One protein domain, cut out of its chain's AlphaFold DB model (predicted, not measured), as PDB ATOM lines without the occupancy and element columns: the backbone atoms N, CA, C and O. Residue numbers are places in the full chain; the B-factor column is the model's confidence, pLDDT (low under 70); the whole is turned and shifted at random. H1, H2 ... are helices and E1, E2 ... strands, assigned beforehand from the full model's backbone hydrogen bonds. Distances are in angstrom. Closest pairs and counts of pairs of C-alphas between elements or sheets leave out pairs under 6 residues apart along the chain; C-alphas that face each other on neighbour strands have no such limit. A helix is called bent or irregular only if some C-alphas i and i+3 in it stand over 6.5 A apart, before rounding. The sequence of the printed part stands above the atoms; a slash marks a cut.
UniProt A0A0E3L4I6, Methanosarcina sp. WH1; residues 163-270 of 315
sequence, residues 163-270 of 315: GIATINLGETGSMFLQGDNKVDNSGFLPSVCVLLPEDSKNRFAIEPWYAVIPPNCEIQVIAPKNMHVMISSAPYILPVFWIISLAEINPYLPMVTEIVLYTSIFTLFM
ATOM      1  N   GLY A 163     258.145 186.867 192.176       90.38
ATOM      2  CA  GLY A 163     258.881 188.042 192.657       90.38
ATOM      3  C   GLY A 163     258.395 188.522 194.028       90.38
ATOM      4  O   GLY A 163     259.195 188.719 194.940       90.38
ATOM      5  N   ILE A 164     257.077 188.632 194.213       87.94
ATOM      6  CA  ILE A 164     256.479 188.998 195.507       87.94
ATOM      7  C   ILE A 164     256.833 187.974 196.594       87.94
ATOM      8  O   ILE A 164     257.197 188.367 197.702       87.94
ATOM      9  N   ALA A 165     256.751 186.679 196.291       86.62
ATOM     10  CA  ALA A 165     257.087 185.626 197.241       86.62
ATOM     11  C   ALA A 165     258.571 185.674 197.627       86.62
ATOM     12  O   ALA A 165     258.879 185.563 198.805       86.62
ATOM     13  N   THR A 166     259.481 185.916 196.675       84.19
ATOM     14  CA  THR A 166     260.922 186.034 196.963       84.19
ATOM     15  C   THR A 166     261.268 187.239 197.836       84.19
ATOM     16  O   THR A 166     262.171 187.140 198.652       84.19
ATOM     17  N   ILE A 167     260.539 188.354 197.715       83.69
ATOM     18  CA  ILE A 167     260.732 189.535 198.578       83.69
ATOM     19  C   ILE A 167     260.262 189.260 200.012       83.69
ATOM     20  O   ILE A 167     260.796 189.833 200.953       83.69
ATOM     21  N   ASN A 168     259.262 188.392 200.185       82.00
ATOM     22  CA  ASN A 168     258.774 187.969 201.501       82.00
ATOM     23  C   ASN A 168     259.411 186.660 201.979       82.00
ATOM     24  O   ASN A 168     258.934 186.067 202.947       82.00
ATOM     25  N   LEU A 169     260.439 186.174 201.283       74.19
ATOM     26  CA  LEU A 169     261.131 184.965 201.681       74.19
ATOM     27  C   LEU A 169     262.019 185.313 202.875       74.19
ATOM     28  O   LEU A 169     263.050 185.961 202.719       74.19
ATOM     29  N   GLY A 170     261.583 184.900 204.063       69.38
ATOM     30  CA  GLY A 170     262.432 184.912 205.249       69.38
ATOM     31  C   GLY A 170     263.560 183.886 205.136       69.38
ATOM     32  O   GLY A 170     263.691 183.176 204.133       69.38
ATOM     33  N   GLU A 171     264.355 183.758 206.194       69.56
ATOM     34  CA  GLU A 171     265.395 182.732 206.267       69.56
ATOM     35  C   GLU A 171     264.778 181.342 206.029       69.56
ATOM     36  O   GLU A 171     263.887 180.898 206.753       69.56
ATOM     37  N   THR A 172     265.185 180.676 204.946       70.69
ATOM     38  CA  THR A 172     264.734 179.325 204.588       70.69
ATOM     39  C   THR A 172     265.963 178.509 204.230       70.69
ATOM     40  O   THR A 172     266.701 178.868 203.314       70.69
ATOM     41  N   GLY A 173     266.207 177.427 204.963       70.81
ATOM     42  CA  GLY A 173     267.419 176.626 204.804       70.81
ATOM     43  C   GLY A 173     267.889 175.982 206.103       70.81
ATOM     44  O   GLY A 173     267.196 176.013 207.117       70.81
ATOM     45  N   SER A 174     269.067 175.368 206.056       64.81
ATOM     46  CA  SER A 174     269.694 174.753 207.225       64.81
ATOM     47  C   SER A 174     270.325 175.818 208.118       64.81
ATOM     48  O   SER A 174     271.225 176.535 207.674       64.81
ATOM     49  N   MET A 175     269.908 175.876 209.378       68.31
ATOM     50  CA  MET A 175     270.503 176.713 210.412       68.31
ATOM     51  C   MET A 175     271.113 175.833 211.508       68.31
ATOM     52  O   MET A 175     270.547 174.811 211.905       68.31
ATOM     53  N   PHE A 176     272.268 176.251 212.017       58.72
ATOM     54  CA  PHE A 176     272.845 175.701 213.239       58.72
ATOM     55  C   PHE A 176     272.375 176.537 214.431       58.72
ATOM     56  O   PHE A 176     272.684 177.729 214.514       58.72
ATOM     57  N   LEU A 177     271.631 175.924 215.354       65.31
ATOM     58  CA  LEU A 177     271.168 176.600 216.568       65.31
ATOM     59  C   LEU A 177     272.259 176.580 217.650       65.31
ATOM     60  O   LEU A 177     272.718 175.506 218.054       65.31
ATOM     61  N   GLN A 178     272.674 177.762 218.130       56.72
ATOM     62  CA  GLN A 178     273.751 177.903 219.127       56.72
ATOM     63  C   GLN A 178     273.269 178.271 220.543       56.72
ATOM     64  O   GLN A 178     274.078 178.584 221.417       56.72
ATOM     65  N   GLY A 179     271.970 178.121 220.810       54.72
ATOM     66  CA  GLY A 179     271.357 178.232 222.138       54.72
ATOM     67  C   GLY A 179     270.320 179.348 222.234       54.72
ATOM     68  O   GLY A 179     269.277 179.104 222.820       54.72
ATOM     69  N   ASP A 180     270.570 180.488 221.577       60.97
ATOM     70  CA  ASP A 180     269.663 181.645 221.503       60.97
ATOM     71  C   ASP A 180     269.755 182.289 220.111       60.97
ATOM     72  O   ASP A 180     270.413 183.313 219.906       60.97
ATOM     73  N   ASN A 181     269.135 181.655 219.115       74.88
ATOM     74  CA  ASN A 181     269.103 182.219 217.769       74.88
ATOM     75  C   ASN A 181     267.888 183.135 217.619       74.88
ATOM     76  O   ASN A 181     266.797 182.851 218.121       74.88
ATOM     77  N   LYS A 182     268.086 184.231 216.888       80.38
ATOM     78  CA  LYS A 182     267.010 185.126 216.479       80.38
ATOM     79  C   LYS A 182     266.622 184.817 215.045       80.38
ATOM     80  O   LYS A 182     267.504 184.661 214.207       80.38
ATOM     81  N   VAL A 183     265.321 184.746 214.790       81.69
ATOM     82  CA  VAL A 183     264.769 184.675 213.435       81.69
ATOM     83  C   VAL A 183     264.015 185.969 213.176       81.69
ATOM     84  O   VAL A 183     263.152 186.348 213.974       81.69
ATOM     85  N   ASP A 184     264.347 186.649 212.084       83.06
ATOM     86  CA  ASP A 184     263.700 187.892 211.681       83.06
ATOM     87  C   ASP A 184     262.722 187.695 210.515       83.06
ATOM     88  O   ASP A 184     262.738 186.700 209.786       83.06
ATOM     89  N   ASN A 185     261.810 188.656 210.370       85.19
ATOM     90  CA  ASN A 185     261.004 188.807 209.169       85.19
ATOM     91  C   ASN A 185     261.278 190.175 208.539       85.19
ATOM     92  O   ASN A 185     260.676 191.184 208.912       85.19
ATOM     93  N   SER A 186     262.170 190.189 207.551       79.00
ATOM     94  CA  SER A 186     262.482 191.365 206.728       79.00
ATOM     95  C   SER A 186     261.454 191.641 205.617       79.00
ATOM     96  O   SER A 186     261.543 192.659 204.925       79.00
ATOM     97  N   GLY A 187     260.466 190.757 205.439       80.94
ATOM     98  CA  GLY A 187     259.391 190.903 204.465       80.94
ATOM     99  C   GLY A 187     258.359 191.967 204.851       80.94
ATOM    100  O   GLY A 187     258.288 192.442 205.984       80.94
ATOM    101  N   PHE A 188     257.505 192.334 203.891       85.50
ATOM    102  CA  PHE A 188     256.419 193.296 204.126       85.50
ATOM    103  C   PHE A 188     255.128 192.636 204.628       85.50
ATOM    104  O   PHE A 188     254.252 193.323 205.158       85.50
ATOM    105  N   LEU A 189     254.984 191.324 204.435       87.75
ATOM    106  CA  LEU A 189     253.882 190.527 204.968       87.75
ATOM    107  C   LEU A 189     254.303 189.841 206.268       87.75
ATOM    108  O   LEU A 189     255.472 189.478 206.408       87.75
ATOM    109  N   PRO A 190     253.369 189.603 207.207       90.50
ATOM    110  CA  PRO A 190     253.632 188.666 208.287       90.50
ATOM    111  C   PRO A 190     253.993 187.303 207.690       90.50
ATOM    112  O   PRO A 190     253.422 186.911 206.668       90.50
ATOM    113  N   SER A 191     254.927 186.589 208.305       90.31
ATOM    114  CA  SER A 191     255.394 185.283 207.843       90.31
ATOM    115  C   SER A 191     255.233 184.237 208.940       90.31
ATOM    116  O   SER A 191     255.277 184.546 210.127       90.31
ATOM    117  N   VAL A 192     255.009 182.990 208.546       91.00
ATOM    118  CA  VAL A 192     255.116 181.826 209.418       91.00
ATOM    119  C   VAL A 192     256.495 181.234 209.228       91.00
ATOM    120  O   VAL A 192     256.857 180.850 208.117       91.00
ATOM    121  N   CYS A 193     257.227 181.136 210.324       89.88
ATOM    122  CA  CYS A 193     258.468 180.401 210.435       89.88
ATOM    123  C   CYS A 193     258.181 179.064 211.126       89.88
ATOM    124  O   CYS A 193     257.604 179.031 212.216       89.88
ATOM    125  N   VAL A 194     258.566 177.962 210.488       89.38
ATOM    126  CA  VAL A 194     258.483 176.606 211.041       89.38
ATOM    127  C   VAL A 194     259.894 176.053 211.182       89.38
ATOM    128  O   VAL A 194     260.665 176.041 210.221       89.38
ATOM    129  N   LEU A 195     260.214 175.570 212.382       87.94
ATOM    130  CA  LEU A 195     261.516 175.014 212.729       87.94
ATOM    131  C   LEU A 195     261.429 173.487 212.725       87.94
ATOM    132  O   LEU A 195     260.730 172.873 213.534       87.94
ATOM    133  N   LEU A 196     262.128 172.866 211.780       83.94
ATOM    134  CA  LEU A 196     262.087 171.431 211.516       83.94
ATOM    135  C   LEU A 196     263.433 170.801 211.900       83.94
ATOM    136  O   LEU A 196     264.395 170.915 211.139       83.94
ATOM    137  N   PRO A 197     263.548 170.144 213.065       83.44
ATOM    138  CA  PRO A 197     264.752 169.388 213.395       83.44
ATOM    139  C   PRO A 197     264.885 168.136 212.518       83.44
ATOM    140  O   PRO A 197     263.884 167.604 212.040       83.44
ATOM    141  N   GLU A 198     266.114 167.628 212.357       78.50
ATOM    142  CA  GLU A 198     266.373 166.378 211.614       78.50
ATOM    143  C   GLU A 198     265.626 165.172 212.205       78.50
ATOM    144  O   GLU A 198     265.071 164.360 211.467       78.50
ATOM    145  N   ASP A 199     265.563 165.077 213.538       76.94
ATOM    146  CA  ASP A 199     264.714 164.104 214.223       76.94
ATOM    147  C   ASP A 199     263.393 164.752 214.649       76.94
ATOM    148  O   ASP A 199     263.338 165.565 215.576       76.94
ATOM    149  N   SER A 200     262.309 164.331 213.992       72.31
ATOM    150  CA  SER A 200     260.933 164.757 214.276       72.31
ATOM    151  C   SER A 200     260.525 164.639 215.751       72.31
ATOM    152  O   SER A 200     259.706 165.434 216.217       72.31
ATOM    153  N   LYS A 201     261.113 163.705 216.516       74.06
ATOM    154  CA  LYS A 201     260.820 163.526 217.948       74.06
ATOM    155  C   LYS A 201     261.289 164.702 218.801       74.06
ATOM    156  O   LYS A 201     260.691 164.977 219.836       74.06
ATOM    157  N   ASN A 202     262.303 165.430 218.340       76.81
ATOM    158  CA  ASN A 202     262.884 166.558 219.060       76.81
ATOM    159  C   ASN A 202     262.212 167.896 218.718       76.81
ATOM    160  O   ASN A 202     262.662 168.939 219.181       76.81
ATOM    161  N   ARG A 203     261.121 167.896 217.938       72.94
ATOM    162  CA  ARG A 203     260.382 169.120 217.584       72.94
ATOM    163  C   ARG A 203     259.934 169.908 218.810       72.94
ATOM    164  O   ARG A 203     260.090 171.118 218.844       72.94
ATOM    165  N   PHE A 204     259.411 169.216 219.818       75.56
ATOM    166  CA  PHE A 204     258.920 169.848 221.043       75.56
ATOM    167  C   PHE A 204     260.038 170.296 221.992       75.56
ATOM    168  O   PHE A 204     259.742 170.909 223.007       75.56
ATOM    169  N   ALA A 205     261.307 170.013 221.674       77.44
ATOM    170  CA  ALA A 205     262.445 170.575 222.399       77.44
ATOM    171  C   ALA A 205     262.782 172.009 221.946       77.44
ATOM    172  O   ALA A 205     263.621 172.653 222.569       77.44
ATOM    173  N   ILE A 206     262.161 172.487 220.858       81.06
ATOM    174  CA  ILE A 206     262.317 173.844 220.333       81.06
ATOM    175  C   ILE A 206     261.105 174.670 220.765       81.06
ATOM    176  O   ILE A 206     259.963 174.327 220.444       81.06
ATOM    177  N   GLU A 207     261.350 175.783 221.450       81.12
ATOM    178  CA  GLU A 207     260.302 176.686 221.917       81.12
ATOM    179  C   GLU A 207     260.509 178.112 221.367       81.12
ATOM    180  O   GLU A 207     261.521 178.745 221.674       81.12
ATOM    181  N   PRO A 208     259.562 178.649 220.571       84.88
ATOM    182  CA  PRO A 208     258.448 177.953 219.921       84.88
ATOM    183  C   PRO A 208     258.913 177.189 218.662       84.88
ATOM    184  O   PRO A 208     259.704 177.694 217.875       84.88
ATOM    185  N   TRP A 209     258.376 175.989 218.411       85.12
ATOM    186  CA  TRP A 209     258.697 175.197 217.206       85.12
ATOM    187  C   TRP A 209     258.084 175.758 215.907       85.12
ATOM    188  O   TRP A 209     258.485 175.377 214.806       85.12
ATOM    189  N   TYR A 210     257.121 176.676 216.019       89.88
ATOM    190  CA  TYR A 210     256.685 177.553 214.932       89.88
ATOM    191  C   TYR A 210     256.269 178.917 215.480       89.88
ATOM    192  O   TYR A 210     255.799 179.027 216.614       89.88
ATOM    193  N   ALA A 211     256.393 179.948 214.656       90.88
ATOM    194  CA  ALA A 211     256.058 181.315 215.014       90.88
ATOM    195  C   ALA A 211     255.491 182.072 213.814       90.88
ATOM    196  O   ALA A 211     255.986 181.953 212.698       90.88
ATOM    197  N   VAL A 212     254.474 182.887 214.059       91.81
ATOM    198  CA  VAL A 212     253.991 183.925 213.153       91.81
ATOM    199  C   VAL A 212     254.689 185.231 213.523       91.81
ATOM    200  O   VAL A 212     254.470 185.789 214.600       91.81
ATOM    201  N   ILE A 213     255.542 185.709 212.624       90.56
ATOM    202  CA  ILE A 213     256.402 186.873 212.814       90.56
ATOM    203  C   ILE A 213     255.820 188.040 212.001       90.56
ATOM    204  O   ILE A 213     255.761 187.971 210.767       90.56
ATOM    205  N   PRO A 214     255.363 189.128 212.650       90.00
ATOM    206  CA  PRO A 214     254.940 190.334 211.946       90.00
ATOM    207  C   PRO A 214     256.077 190.956 211.111       90.00
ATOM    208  O   PRO A 214     257.247 190.672 211.365       90.00
ATOM    209  N   PRO A 215     255.762 191.831 210.140       88.25
ATOM    210  CA  PRO A 215     256.775 192.540 209.362       88.25
ATOM    211  C   PRO A 215     257.736 193.326 210.262       88.25
ATOM    212  O   PRO A 215     257.289 194.013 211.185       88.25
ATOM    213  N   ASN A 216     259.034 193.275 209.960       84.38
ATOM    214  CA  ASN A 216     260.106 193.967 210.686       84.38
ATOM    215  C   ASN A 216     260.179 193.620 212.184       84.38
ATOM    216  O   ASN A 216     260.573 194.457 212.998       84.38
ATOM    217  N   CYS A 217     259.764 192.411 212.556       84.81
ATOM    218  CA  CYS A 217     259.882 191.893 213.915       84.81
ATOM    219  C   CYS A 217     260.854 190.711 213.950       84.81
ATOM    220  O   CYS A 217     261.059 190.027 212.947       84.81
ATOM    221  N   GLU A 218     261.428 190.467 215.124       85.56
ATOM    222  CA  GLU A 218     262.298 189.326 215.399       85.56
ATOM    223  C   GLU A 218     261.716 188.476 216.526       85.56
ATOM    224  O   GLU A 218     260.999 188.979 217.398       85.56
ATOM    225  N   ILE A 219     262.037 187.187 216.514       84.62
ATOM    226  CA  ILE A 219     261.691 186.273 217.593       84.62
ATOM    227  C   ILE A 219     262.910 185.505 218.081       84.62
ATOM    228  O   ILE A 219     263.770 185.110 217.295       84.62
ATOM    229  N   GLN A 220     262.970 185.296 219.394       82.31
ATOM    230  CA  GLN A 220     263.978 184.457 220.030       82.31
ATOM    231  C   GLN A 220     263.492 183.011 220.073       82.31
ATOM    232  O   GLN A 220     262.353 182.743 220.458       82.31
ATOM    233  N   VAL A 221     264.366 182.096 219.668       82.19
ATOM    234  CA  VAL A 221     264.111 180.658 219.652       82.19
ATOM    235  C   VAL A 221     265.016 179.998 220.680       82.19
ATOM    236  O   VAL A 221     266.242 180.076 220.569       82.19
ATOM    237  N   ILE A 222     264.403 179.310 221.639       79.94
ATOM    238  CA  ILE A 222     265.108 178.520 222.646       79.94
ATOM    239  C   ILE A 222     265.237 177.096 222.108       79.94
ATOM    240  O   ILE A 222     264.238 176.440 221.802       79.94
ATOM    241  N   ALA A 223     266.471 176.614 221.976       77.62
ATOM    242  CA  ALA A 223     266.748 175.264 221.499       77.62
ATOM    243  C   ALA A 223     268.004 174.666 222.158       77.62
ATOM    244  O   ALA A 223     268.897 175.404 222.586       77.62
ATOM    245  N   PRO A 224     268.122 173.325 222.213       74.94
ATOM    246  CA  PRO A 224     269.337 172.664 222.673       74.94
ATOM    247  C   PRO A 224     270.563 173.108 221.861       74.94
ATOM    248  O   PRO A 224     270.495 173.268 220.642       74.94
ATOM    249  N   LYS A 225     271.710 173.271 222.532       68.00
ATOM    250  CA  LYS A 225     272.969 173.641 221.868       68.00
ATOM    251  C   LYS A 225     273.376 172.574 220.843       68.00
ATOM    252  O   LYS A 225     273.363 171.388 221.164       68.00
ATOM    253  N   ASN A 226     273.823 173.019 219.664       69.25
ATOM    254  CA  ASN A 226     274.322 172.192 218.555       69.25
ATOM    255  C   ASN A 226     273.249 171.329 217.873       69.25
ATOM    256  O   ASN A 226     273.477 170.156 217.578       69.25
ATOM    257  N   MET A 227     272.085 171.915 217.598       73.88
ATOM    258  CA  MET A 227     271.026 171.255 216.838       73.88
ATOM    259  C   MET A 227     270.994 171.755 215.389       73.88
ATOM    260  O   MET A 227     270.966 172.963 215.143       73.88
ATOM    261  N   HIS A 228     270.968 170.821 214.438       77.50
ATOM    262  CA  HIS A 228     270.679 171.114 213.038       77.50
ATOM    263  C   HIS A 228     269.171 171.242 212.843       77.50
ATOM    264  O   HIS A 228     268.416 170.312 213.145       77.50
ATOM    265  N   VAL A 229     268.734 172.396 212.342       81.25
ATOM    266  CA  VAL A 229     267.317 172.685 212.117       81.25
ATOM    267  C   VAL A 229     267.134 173.276 210.727       81.25
ATOM    268  O   VAL A 229     267.871 174.162 210.302       81.25
ATOM    269  N   MET A 230     266.139 172.775 210.008       84.25
ATOM    270  CA  MET A 230     265.667 173.354 208.761       84.25
ATOM    271  C   MET A 230     264.599 174.396 209.070       84.25
ATOM    272  O   MET A 230     263.604 174.100 209.729       84.25
ATOM    273  N   ILE A 231     264.791 175.612 208.578       86.94
ATOM    274  CA  ILE A 231     263.806 176.683 208.684       86.94
ATOM    275  C   ILE A 231     262.975 176.703 207.407       86.94
ATOM    276  O   ILE A 231     263.522 176.699 206.300       86.94
ATOM    277  N   SER A 232     261.655 176.706 207.565       89.31
ATOM    278  CA  SER A 232     260.689 176.936 206.495       89.31
ATOM    279  C   SER A 232     259.939 178.227 206.779       89.31
ATOM    280  O   SER A 232     259.193 178.303 207.756       89.31
ATOM    281  N   SER A 233     260.142 179.234 205.930       87.88
ATOM    282  CA  SER A 233     259.462 180.524 206.036       87.88
ATOM    283  C   SER A 233     258.476 180.707 204.883       87.88
ATOM    284  O   SER A 233     258.821 180.515 203.717       87.88
ATOM    285  N   ALA A 234     257.241 181.092 205.197       89.69
ATOM    286  CA  ALA A 234     256.199 181.365 204.207       89.69
ATOM    287  C   ALA A 234     255.327 182.553 204.627       89.69
ATOM    288  O   ALA A 234     255.166 182.781 205.823       89.69
ATOM    289  N   PRO A 235     254.736 183.316 203.692       89.88
ATOM    290  CA  PRO A 235     253.786 184.365 204.047       89.88
ATOM    291  C   PRO A 235     252.605 183.830 204.873       89.88
ATOM    292  O   PRO A 235     252.148 182.702 204.709       89.88
ATOM    293  N   TYR A 236     252.083 184.646 205.784       90.75
ATOM    294  CA  TYR A 236     250.988 184.264 206.674       90.75
ATOM    295  C   TYR A 236     249.624 184.434 206.000       90.75
ATOM    296  O   TYR A 236     248.823 185.277 206.394       90.75
ATOM    297  N   ILE A 237     249.374 183.682 204.930       89.94
ATOM    298  CA  ILE A 237     248.130 183.788 204.153       89.94
ATOM    299  C   ILE A 237     247.365 182.467 204.165       89.94
ATOM    300  O   ILE A 237     246.144 182.458 204.348       89.94
ATOM    301  N   LEU A 238     248.066 181.344 203.996       91.25
ATOM    302  CA  LEU A 238     247.469 180.021 204.155       91.25
ATOM    303  C   LEU A 238     247.209 179.701 205.635       91.25
ATOM    304  O   LEU A 238     247.950 180.158 206.507       91.25
ATOM    305  N   PRO A 239     246.195 178.870 205.949       91.94
ATOM    306  CA  PRO A 239     246.014 178.375 207.306       91.94
ATOM    307  C   PRO A 239     247.292 177.709 207.823       91.94
ATOM    308  O   PRO A 239     247.899 176.904 207.114       91.94
ATOM    309  N   VAL A 240     247.662 177.998 209.075       90.00
ATOM    310  CA  VAL A 240     248.942 177.567 209.678       90.00
ATOM    311  C   VAL A 240     249.178 176.069 209.516       90.00
ATOM    312  O   VAL A 240     250.286 175.637 209.217       90.00
ATOM    313  N   PHE A 241     248.126 175.263 209.656       89.88
ATOM    314  CA  PHE A 241     248.248 173.814 209.546       89.88
ATOM    315  C   PHE A 241     248.676 173.348 208.147       89.88
ATOM    316  O   PHE A 241     249.448 172.402 208.052       89.88
ATOM    317  N   TRP A 242     248.240 174.018 207.068       92.44
ATOM    318  CA  TRP A 242     248.709 173.697 205.714       92.44
ATOM    319  C   TRP A 242     250.189 174.022 205.578       92.44
ATOM    320  O   TRP A 242     250.930 173.224 205.017       92.44
ATOM    321  N   ILE A 243     250.617 175.171 206.111       91.69
ATOM    322  CA  ILE A 243     252.023 175.585 206.079       91.69
ATOM    323  C   ILE A 243     252.879 174.550 206.808       91.69
ATOM    324  O   ILE A 243     253.844 174.064 206.231       91.69
ATOM    325  N   ILE A 244     252.488 174.144 208.021       90.06
ATOM    326  CA  ILE A 244     253.202 173.118 208.792       90.06
ATOM    327  C   ILE A 244     253.259 171.798 208.014       90.06
ATOM    328  O   ILE A 244     254.346 171.268 207.804       90.06
ATOM    329  N   SER A 245     252.121 171.284 207.538       91.88
ATOM    330  CA  SER A 245     252.081 170.006 206.814       91.88
ATOM    331  C   SER A 245     252.892 170.025 205.515       91.88
ATOM    332  O   SER A 245     253.504 169.025 205.153       91.88
ATOM    333  N   LEU A 246     252.917 171.152 204.800       93.00
ATOM    334  CA  LEU A 246     253.730 171.304 203.593       93.00
ATOM    335  C   LEU A 246     255.221 171.407 203.934       93.00
ATOM    336  O   LEU A 246     256.035 170.777 203.261       93.00
ATOM    337  N   ALA A 247     255.564 172.154 204.983       90.69
ATOM    338  CA  ALA A 247     256.934 172.334 205.451       90.69
ATOM    339  C   ALA A 247     257.561 171.005 205.907       90.69
ATOM    340  O   ALA A 247     258.730 170.753 205.624       90.69
ATOM    341  N   GLU A 248     256.773 170.130 206.542       89.62
ATOM    342  CA  GLU A 248     257.188 168.775 206.932       89.62
ATOM    343  C   GLU A 248     257.592 167.898 205.745       89.62
ATOM    344  O   GLU A 248     258.519 167.100 205.859       89.62
ATOM    345  N   ILE A 249     256.903 168.034 204.609       90.50
ATOM    346  CA  ILE A 249     257.242 167.291 203.392       90.50
ATOM    347  C   ILE A 249     258.505 167.888 202.769       90.50
ATOM    348  O   ILE A 249     259.417 167.159 202.378       90.50
ATOM    349  N   ASN A 250     258.550 169.216 202.638       89.25
ATOM    350  CA  ASN A 250     259.716 169.943 202.158       89.25
ATOM    351  C   ASN A 250     259.625 171.427 202.581       89.25
ATOM    352  O   ASN A 250     258.605 172.066 202.307       89.25
ATOM    353  N   PRO A 251     260.702 172.018 203.133       88.88
ATOM    354  CA  PRO A 251     260.712 173.405 203.605       88.88
ATOM    355  C   PRO A 251     260.293 174.470 202.578       88.88
ATOM    356  O   PRO A 251     259.842 175.542 202.971       88.88
ATOM    357  N   TYR A 252     260.407 174.200 201.276       89.25
ATOM    358  CA  TYR A 252     260.058 175.149 200.211       89.25
ATOM    359  C   TYR A 252     258.626 174.981 199.673       89.25
ATOM    360  O   TYR A 252     258.130 175.850 198.950       89.25
ATOM    361  N   LEU A 253     257.931 173.883 199.998       92.50
ATOM    362  CA  LEU A 253     256.580 173.616 199.485       92.50
ATOM    363  C   LEU A 253     255.525 174.648 199.897       92.50
ATOM    364  O   LEU A 253     254.703 174.970 199.031       92.50
ATOM    365  N   PRO A 254     255.508 175.187 201.135       92.31
ATOM    366  CA  PRO A 254     254.550 176.229 201.496       92.31
ATOM    367  C   PRO A 254     254.606 177.423 200.534       92.31
ATOM    368  O   PRO A 254     253.586 177.812 199.967       92.31
ATOM    369  N   MET A 255     255.814 177.922 200.250       89.81
ATOM    370  CA  MET A 255     256.041 179.047 199.338       89.81
ATOM    371  C   MET A 255     255.576 178.736 197.908       89.81
ATOM    372  O   MET A 255     254.854 179.523 197.294       89.81
ATOM    373  N   VAL A 256     255.963 177.577 197.367       92.38
ATOM    374  CA  VAL A 256     255.563 177.163 196.010       92.38
ATOM    375  C   VAL A 256     254.043 177.034 195.908       92.38
ATOM    376  O   VAL A 256     253.447 177.486 194.928       92.38
ATOM    377  N   THR A 257     253.411 176.455 196.929       93.56
ATOM    378  CA  THR A 257     251.954 176.286 196.984       93.56
ATOM    379  C   THR A 257     251.242 177.630 196.921       93.56
ATOM    380  O   THR A 257     250.290 177.776 196.155       93.56
ATOM    381  N   GLU A 258     251.733 178.635 197.644       91.06
ATOM    382  CA  GLU A 258     251.176 179.984 197.589       91.06
ATOM    383  C   GLU A 258     251.293 180.627 196.206       91.06
ATOM    384  O   GLU A 258     250.303 181.135 195.676       91.06
ATOM    385  N   ILE A 259     252.466 180.546 195.570       93.12
ATOM    386  CA  ILE A 259     252.669 181.079 194.215       93.12
ATOM    387  C   ILE A 259     251.678 180.429 193.238       93.12
ATOM    388  O   ILE A 259     251.009 181.117 192.458       93.12
ATOM    389  N   VAL A 260     251.534 179.103 193.287       94.81
ATOM    390  CA  VAL A 260     250.588 178.362 192.437       94.81
ATOM    391  C   VAL A 260     249.141 178.755 192.741       94.81
ATOM    392  O   VAL A 260     248.337 178.925 191.819       94.81
ATOM    393  N   LEU A 261     248.796 178.950 194.012       94.19
ATOM    394  CA  LEU A 261     247.456 179.357 194.408       94.19
ATOM    395  C   LEU A 261     247.117 180.759 193.877       94.19
ATOM    396  O   LEU A 261     246.086 180.927 193.221       94.19
ATOM    397  N   TYR A 262     247.989 181.752 194.078       93.19
ATOM    398  CA  TYR A 262     247.744 183.125 193.622       93.19
ATOM    399  C   TYR A 262     247.681 183.229 192.102       93.19
ATOM    400  O   TYR A 262     246.785 183.880 191.559       93.19
ATOM    401  N   THR A 263     248.575 182.537 191.396       95.19
ATOM    402  CA  THR A 263     248.551 182.484 189.927       95.19
ATOM    403  C   THR A 263     247.269 181.849 189.400       95.19
ATOM    404  O   THR A 263     246.675 182.363 188.448       95.19
ATOM    405  N   SER A 264     246.791 180.783 190.044       94.81
ATOM    406  CA  SER A 264     245.545 180.106 189.677       94.81
ATOM    407  C   SER A 264     244.323 180.996 189.908       94.81
ATOM    408  O   SER A 264     243.514 181.174 188.993       94.81
ATOM    409  N   ILE A 265     244.215 181.618 191.088       94.56
ATOM    410  CA  ILE A 265     243.118 182.538 191.430       94.56
ATOM    411  C   ILE A 265     243.105 183.732 190.472       94.56
ATOM    412  O   ILE A 265     242.060 184.076 189.915       94.56
ATOM    413  N   PHE A 266     244.263 184.338 190.212       94.81
ATOM    414  CA  PHE A 266     244.374 185.469 189.296       94.81
ATOM    415  C   PHE A 266     244.024 185.081 187.854       94.81
ATOM    416  O   PHE A 266     243.331 185.816 187.149       94.81
ATOM    417  N   THR A 267     244.446 183.896 187.413       93.56
ATOM    418  CA  THR A 267     244.096 183.376 186.086       93.56
ATOM    419  C   THR A 267     242.589 183.157 185.962       93.56
ATOM    420  O   THR A 267     242.007 183.529 184.939       93.56
ATOM    421  N   LEU A 268     241.939 182.624 187.002       93.00
ATOM    422  CA  LEU A 268     240.485 182.460 187.051       93.00
ATOM    423  C   LEU A 268     239.762 183.813 187.036       93.00
ATOM    424  O   LEU A 268     238.789 183.984 186.306       93.00
ATOM    425  N   PHE A 269     240.267 184.803 187.768       92.25
ATOM    426  CA  PHE A 269     239.737 186.166 187.731       92.25
ATOM    427  C   PHE A 269     239.827 186.778 186.320       92.25
ATOM    428  O   PHE A 269     238.900 187.435 185.846       92.25
ATOM    429  N   MET A 270     240.905 186.477 185.589       91.00
ATOM    430  CA  MET A 270     241.123 186.928 184.212       91.00
ATOM    431  C   MET A 270     240.410 186.081 183.145       91.00
ATOM    432  O   MET A 270     240.671 186.263 181.948       91.00
TER     433      MET A 270
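This is residues 163 to 270 of the 315 residues of a protein of Methanosarcina sp. WH1 (UniProt A0A0E3L4I6). A strongly twisted, curled sheet of four strands, E1, E6, E3 and E4, has the helix H3 packed on one face, while the two-stranded ribbon E2 and E5 lies over the other face, loosely joined to it. The last helix, H4, starts beside H3 and runs outward; its residues 262 to 269 stick out as an arm. The 108 printed residues include four named helices and six named strands, in the order H1 E1 E2 E3 H2 E4 E5 E6 H3 H4, and the class is mixed, helices and strands. Both sheets are antiparallel. The whole is compact, with a radius of gyration of the C-alphas of 14.1 A, yet elongated, spanning 51 by 28 by 19 A.

In the larger sheet, E6 is residues 227 to 235, 25.2 A long, E3 residues 191 to 197, 19.3 A, E1 residues 173 to 177, 12.3 A, and E4 residues 210 to 213, 9.6 A. E2 is residues 180 to 184, 13.1 A, and E5 residues 218 to 222, 13.3 A. H1, residues 163 to 167, begins at C-alpha 163 (258.881, 188.042, 192.657) and is 6.4 A long. H2 is residues 200 to 205, 10.1 A, and is irregular: C-alphas 201 and 204 are 7.3 A apart. H3 is residues 240 to 249, 14.6 A. H4, residues 253 to 269, is 24.1 A long and ends at C-alpha 269 (239.737, 186.166, 187.731).

Across the sheet, N 194 and O 232 of E3 and E6 are 2.8 A apart, N 175 and O 229 of E1 and E6 2.8 A, and N 193 and O 211 of E3 and E4 2.8 A, within hydrogen-bond range. H3 lies over E6 and E3 at a height over the sheet of 9.0 A, slantwise to the strands. With H4 it makes two layers, helices on one face of a sheet. H4 touches H3 with residues 253 to 254 alone, the closest C-alphas, Ile 243 and Pro 254, being 5.3 A apart, at a steep tilt of 58 degrees, opposite ways. H2 lies over E3 on the same face as H3. In E2 and E5, N 183 and O 219 are 3.0 A apart. H1 is close to H4 but not clearly touching it: C-alphas 165 and 255, the closest, are 7.0 A apart. Every O i to N i+4 pair is within range in H1 and H4; H3 has 5 of 6, and H2 0 of 2, with 2 of 3 O i to N i+3 pairs.

The C-alphas of Lys 225 and Met 270, the two farthest apart, are 51.1 A apart. Residues 262 to 270 stand free; the body without them spans 36 by 27 by 19 A. The printed part has no cut and no long link. The mean pLDDT of the printed part is 84.0, and it is under 70 at residues 170 to 171, 174 to 180 and 225 to 226.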